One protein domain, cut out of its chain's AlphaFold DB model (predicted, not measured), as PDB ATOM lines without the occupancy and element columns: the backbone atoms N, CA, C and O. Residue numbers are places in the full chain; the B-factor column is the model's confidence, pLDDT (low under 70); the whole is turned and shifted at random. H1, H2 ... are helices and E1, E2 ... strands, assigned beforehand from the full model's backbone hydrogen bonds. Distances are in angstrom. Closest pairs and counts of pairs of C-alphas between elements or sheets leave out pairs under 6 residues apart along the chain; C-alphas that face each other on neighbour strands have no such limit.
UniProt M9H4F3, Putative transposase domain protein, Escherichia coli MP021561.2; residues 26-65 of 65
ATOM      1  N   VAL A  26      -7.366  -7.160 -41.604       84.50
ATOM      2  CA  VAL A  26      -7.814  -8.223 -42.515       84.50
ATOM      3  C   VAL A  26      -7.308  -9.622 -42.131       84.50
ATOM      4  O   VAL A  26      -7.931 -10.614 -42.493       84.50
ATOM      5  N   LEU A  27      -6.189  -9.716 -41.401       87.25
ATOM      6  CA  LEU A  27      -5.571 -10.999 -41.047       87.25
ATOM      7  C   LEU A  27      -6.132 -11.604 -39.758       87.25
ATOM      8  O   LEU A  27      -6.317 -12.814 -39.689       87.25
ATOM      9  N   CYS A  28      -6.364 -10.786 -38.729       88.69
ATOM     10  CA  CYS A  28      -6.750 -11.273 -37.400       88.69
ATOM     11  C   CYS A  28      -8.046 -10.666 -36.849       88.69
ATOM     12  O   CYS A  28      -8.410 -10.961 -35.716       88.69
ATOM     13  N   GLY A  29      -8.728  -9.797 -37.600       88.19
ATOM     14  CA  GLY A  29     -10.016  -9.202 -37.227       88.19
ATOM     15  C   GLY A  29      -9.966  -8.185 -36.085       88.19
ATOM     16  O   GLY A  29     -10.973  -7.552 -35.786       88.19
ATOM     17  N   GLY A  30      -8.827  -8.005 -35.414       89.88
ATOM     18  CA  GLY A  30      -8.732  -6.996 -34.364       89.88
ATOM     19  C   GLY A  30      -8.769  -5.575 -34.925       89.88
ATOM     20  O   GLY A  30      -8.502  -5.331 -36.104       89.88
ATOM     21  N   ARG A  31      -9.117  -4.624 -34.066       90.06
ATOM     22  CA  ARG A  31      -9.430  -3.246 -34.429       90.06
ATOM     23  C   ARG A  31      -8.330  -2.298 -33.971       90.06
ATOM     24  O   ARG A  31      -7.915  -2.300 -32.812       90.06
ATOM     25  N   MET A  32      -7.897  -1.422 -34.866       88.81
ATOM     26  CA  MET A  32      -7.042  -0.296 -34.527       88.81
ATOM     27  C   MET A  32      -7.861   0.774 -33.797       88.81
ATOM     28  O   MET A  32      -8.846   1.291 -34.322       88.81
ATOM     29  N   VAL A  33      -7.445   1.122 -32.581       86.88
ATOM     30  CA  VAL A  33      -8.145   2.088 -31.732       86.88
ATOM     31  C   VAL A  33      -7.228   3.241 -31.365       86.88
ATOM     32  O   VAL A  33      -6.177   3.076 -30.739       86.88
ATOM     33  N   TYR A  34      -7.675   4.435 -31.744       84.06
ATOM     34  CA  TYR A  34      -7.089   5.696 -31.322       84.06
ATOM     35  C   TYR A  34      -7.656   6.057 -29.952       84.06
ATOM     36  O   TYR A  34      -8.816   6.444 -29.837       84.06
ATOM     37  N   ARG A  35      -6.845   5.953 -28.894       78.81
ATOM     38  CA  ARG A  35      -7.290   6.369 -27.548       78.81
ATOM     39  C   ARG A  35      -7.397   7.886 -27.401       78.81
ATOM     40  O   ARG A  35      -8.090   8.374 -26.515       78.81
ATOM     41  N   ARG A  36      -6.669   8.626 -28.239       81.19
ATOM     42  CA  ARG A  36      -6.683  10.087 -28.333       81.19
ATOM     43  C   ARG A  36      -6.489  10.471 -29.792       81.19
ATOM     44  O   ARG A  36      -5.649   9.880 -30.465       81.19
ATOM     45  N   ALA A  37      -7.241  11.456 -30.259       83.00
ATOM     46  CA  ALA A  37      -7.078  12.041 -31.580       83.00
ATOM     47  C   ALA A  37      -7.331  13.548 -31.491       83.00
ATOM     48  O   ALA A  37      -8.215  13.985 -30.757       83.00
ATOM     49  N   ILE A  38      -6.549  14.326 -32.238       84.75
ATOM     50  CA  ILE A  38      -6.728  15.771 -32.377       84.75
ATOM     51  C   ILE A  38      -6.734  16.063 -33.877       84.75
ATOM     52  O   ILE A  38      -5.773  15.742 -34.573       84.75
ATOM     53  N   ALA A  39      -7.832  16.622 -34.381       86.31
ATOM     54  CA  ALA A  39      -8.028  16.907 -35.799       86.31
ATOM     55  C   ALA A  39      -8.125  18.418 -36.051       86.31
ATOM     56  O   ALA A  39      -8.415  19.190 -35.140       86.31
ATOM     57  N   GLY A  40      -7.893  18.835 -37.300       88.62
ATOM     58  CA  GLY A  40      -8.113  20.221 -37.731       88.62
ATOM     59  C   GLY A  40      -7.106  21.240 -37.191       88.62
ATOM     60  O   GLY A  40      -7.417  22.427 -37.131       88.62
ATOM     61  N   LEU A  41      -5.910  20.807 -36.783       92.25
ATOM     62  CA  LEU A  41      -4.883  21.719 -36.280       92.25
ATOM     63  C   LEU A  41      -4.190  22.475 -37.420       92.25
ATOM     64  O   LEU A  41      -3.735  21.878 -38.394       92.25
ATOM     65  N   ASN A  42      -4.043  23.788 -37.245       94.00
ATOM     66  CA  ASN A  42      -3.087  24.600 -37.998       94.00
ATOM     67  C   ASN A  42      -1.699  24.567 -37.316       94.00
ATOM     68  O   ASN A  42      -1.519  23.936 -36.275       94.00
ATOM     69  N   VAL A  43      -0.707  25.267 -37.877       94.75
ATOM     70  CA  VAL A  43       0.679  25.259 -37.360       94.75
ATOM     71  C   VAL A  43       0.778  25.742 -35.905       94.75
ATOM     72  O   VAL A  43       1.559  25.197 -35.127       94.75
ATOM     73  N   ASP A  44      -0.020  26.735 -35.512       96.50
ATOM     74  CA  ASP A  44      -0.046  27.229 -34.130       96.50
ATOM     75  C   ASP A  44      -0.698  26.212 -33.176       96.50
ATOM     76  O   ASP A  44      -0.177  25.922 -32.095       96.50
ATOM     77  N   GLY A  45      -1.783  25.581 -33.628       95.31
ATOM     78  CA  GLY A  45      -2.432  24.467 -32.947       95.31
ATOM     79  C   GLY A  45      -1.491  23.279 -32.739       95.31
ATOM     80  O   GLY A  45      -1.491  22.698 -31.655       95.31
ATOM     81  N   LEU A  46      -0.636  22.959 -33.716       93.62
ATOM     82  CA  LEU A  46       0.387  21.915 -33.575       93.62
ATOM     83  C   LEU A  46       1.380  22.239 -32.455       93.62
ATOM     84  O   LEU A  46       1.657  21.380 -31.621       93.62
ATOM     85  N   LYS A  47       1.877  23.482 -32.391       95.81
ATOM     86  CA  LYS A  47       2.828  23.908 -31.351       95.81
ATOM     87  C   LYS A  47       2.219  23.823 -29.953       95.81
ATOM     88  O   LYS A  47       2.842  23.272 -29.049       95.81
ATOM     89  N   LYS A  48       0.988  24.316 -29.786       96.38
ATOM     90  CA  LYS A  48       0.272  24.295 -28.498       96.38
ATOM     91  C   LYS A  48      -0.031  22.878 -28.013       96.38
ATOM     92  O   LYS A  48       0.030  22.622 -26.816       96.38
ATOM     93  N   ASN A  49      -0.311  21.956 -28.935       93.38
ATOM     94  CA  ASN A  49      -0.694  20.580 -28.613       93.38
ATOM     95  C   ASN A  49       0.464  19.575 -28.726       93.38
ATOM     96  O   ASN A  49       0.231  18.378 -28.601       93.38
ATOM     97  N   ALA A  50       1.709  20.019 -28.937       93.69
ATOM     98  CA  ALA A  50       2.846  19.132 -29.209       93.69
ATOM     99  C   ALA A  50       3.022  18.029 -28.150       93.69
ATOM    100  O   ALA A  50       3.262  16.869 -28.486       93.69
ATOM    101  N   ARG A  51       2.834  18.371 -26.869       92.69
ATOM    102  CA  ARG A  51       2.884  17.403 -25.765       92.69
ATOM    103  C   ARG A  51       1.765  16.369 -25.864       92.69
ATOM    104  O   ARG A  51       2.041  15.179 -25.769       92.69
ATOM    105  N   ASP A  52       0.530  16.791 -26.092       90.25
ATOM    106  CA  ASP A  52      -0.606  15.870 -26.171       90.25
ATOM    107  C   ASP A  52      -0.537  14.988 -27.417       90.25
ATOM    108  O   ASP A  52      -0.827  13.794 -27.334       90.25
ATOM    109  N   ILE A  53      -0.046  15.538 -28.531       91.00
ATOM    110  CA  ILE A  53       0.262  14.794 -29.756       91.00
ATOM    111  C   ILE A  53       1.319  13.719 -29.474       91.00
ATOM    112  O   ILE A  53       1.126  12.569 -29.861       91.00
ATOM    113  N   SER A  54       2.389  14.046 -28.734       89.44
ATOM    114  CA  SER A  54       3.428  13.066 -28.363       89.44
ATOM    115  C   SER A  54       2.914  11.920 -27.481       89.44
ATOM    116  O   SER A  54       3.548  10.872 -27.386       89.44
ATOM    117  N   LEU A  55       1.753  12.104 -26.845       89.81
ATOM    118  CA  LEU A  55       1.100  11.103 -26.004       89.81
ATOM    119  C   LEU A  55       0.014  10.311 -26.744       89.81
ATOM    120  O   LEU A  55      -0.586   9.410 -26.145       89.81
ATOM    121  N   ILE A  56      -0.267  10.623 -28.014       89.19
ATOM    122  CA  ILE A  56      -1.204   9.846 -28.825       89.19
ATOM    123  C   ILE A  56      -0.650   8.429 -28.980       89.19
ATOM    124  O   ILE A  56       0.479   8.217 -29.414       89.19
ATOM    125  N   ARG A  57      -1.471   7.441 -28.613       85.69
ATOM    126  CA  ARG A  57      -1.163   6.020 -28.769       85.69
ATOM    127  C   ARG A  57      -2.202   5.374 -29.663       85.69
ATOM    128  O   ARG A  57      -3.405   5.501 -29.422       85.69
ATOM    129  N   ILE A  58      -1.702   4.651 -30.654       83.62
ATOM    130  CA  ILE A  58      -2.490   3.753 -31.483       83.62
ATOM    131  C   ILE A  58      -2.326   2.367 -30.875       83.62
ATOM    132  O   ILE A  58      -1.207   1.872 -30.744       83.62
ATOM    133  N   THR A  59      -3.429   1.767 -30.441       85.12
ATOM    134  CA  THR A  59      -3.421   0.420 -29.865       85.12
ATOM    135  C   THR A  59      -4.249  -0.511 -30.721       85.12
ATOM    136  O   THR A  59      -5.299  -0.118 -31.223       85.12
ATOM    137  N   PHE A  60      -3.794  -1.750 -30.843       85.62
ATOM    138  CA  PHE A  60      -4.589  -2.811 -31.427       85.62
ATOM    139  C   PHE A  60      -5.426  -3.468 -30.333       85.62
ATOM    140  O   PHE A  60      -4.877  -3.908 -29.322       85.62
ATOM    141  N   GLN A  61      -6.744  -3.497 -30.508       83.31
ATOM    142  CA  GLN A  61      -7.619  -4.336 -29.699       83.31
ATOM    143  C   GLN A  61      -7.835  -5.644 -30.460       83.31
ATOM    144  O   GLN A  61      -8.209  -5.585 -31.633       83.31
ATOM    145  N   PRO A  62      -7.563  -6.811 -29.855       82.00
ATOM    146  CA  PRO A  62      -7.883  -8.081 -30.493       82.00
ATOM    147  C   PRO A  62      -9.382  -8.138 -30.812       82.00
ATOM    148  O   PRO A  62     -10.180  -7.473 -30.152       82.00
ATOM    149  N   ALA A  63      -9.758  -8.899 -31.841       74.38
ATOM    150  CA  ALA A  63     -11.153  -9.280 -32.000       74.38
ATOM    151  C   ALA A  63     -11.482 -10.132 -30.780       74.38
ATOM    152  O   ALA A  63     -10.849 -11.175 -30.599       74.38
ATOM    153  N   ASP A  64     -12.356  -9.645 -29.903       69.75
ATOM    154  CA  ASP A  64     -12.817 -10.432 -28.767       69.75
ATOM    155  C   ASP A  64     -13.317 -11.786 -29.301       69.75
ATOM    156  O   ASP A  64     -14.129 -11.828 -30.232       69.75
ATOM    157  N   GLY A  65     -12.749 -12.871 -28.773       58.91
ATOM    158  CA  GLY A  65     -13.240 -14.235 -28.958       58.91
ATOM    159  C   GLY A  65     -14.235 -14.569 -27.866       58.91
ATOM    160  O   GLY A  65     -13.906 -14.277 -26.694       58.91
TER     161      GLY A  65
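AT A GLANCE: This is residues 26 to 65 of the 65 residues of the protein "Putative transposase domain protein" of Escherichia coli MP021561.2 (UniProt M9H4F3). The printed part is a long, thin, open loop: a two-strand antiparallel ribbon, E1 beside E2, makes one end, and two short helices, H1 and H2, make the other. The chain goes out along E1 and an unnamed stretch, turns at H1, which stands across the long axis, and comes back through H2 into E2, so that residues 26 and 65 both lie at the ribbon's end. The printed part has 40 residues, with two named strands and two named helices in the order E1, H1, H2, E2; the sheet's order is E1 - E2, antiparallel. The class is mixed, helices and strands, with 19 residues in named elements, under half of the 40. The whole is extended, with a radius of gyration of the C-alphas of 14.1 A, and is a rod spanning 43 by 16 by 12 A.

IN THESE COORDINATES: The printed part begins at Val 26, and strand E1 follows at residues 31 to 34, 9.8 A from first to last C-alpha, with C-alpha 31 at (-9.430, -3.246, -34.429). Helix H1, residues 43 to 48, is 8.9 A long and has C-alpha 43 at (0.679, 25.259, -37.360). Helix H2, residues 50 to 54, is 6.2 A long. Strand E2, residues 58 to 61, is 9.7 A long and ends with C-alpha 61 at (-7.619, -4.336, -29.699).

HOW THE PARTS SIT: E1 and E2 are antiparallel neighbours, with 146 degrees between their N-to-C directions. The C-alphas of Met 32 and Phe 60 face each other at 4.7 A, and those of Arg 31 and Gln 61 at 5.2 A. Across the pair, N 31 and O 61 are 2.8 A apart and N 59 and O 33 are 3.1 A apart, both within hydrogen-bond range. H1 and H2 meet only through their link, which is the single residue Asn 49. E1 and H2 are apart, and H1 and E2 are apart. In H1 and H2 every O i to N i+4 pair is within hydrogen-bond range.

THE WHOLE: The two C-alphas farthest apart are those of Asp 44 and Gly 65, at 43.8 A, while the C-alphas of Val 26 and Gly 65 are 15.8 A apart. The printed part has no cut and ends at residue 65, the chain's last. The links H1 to H2 and H2 to E2 are tight, and the link E1 to H1, with 8 residues, is short; no link is long. The mean pLDDT of the printed part is 87.2, and the model's confidence is low, under 70, at residues 64 to 65.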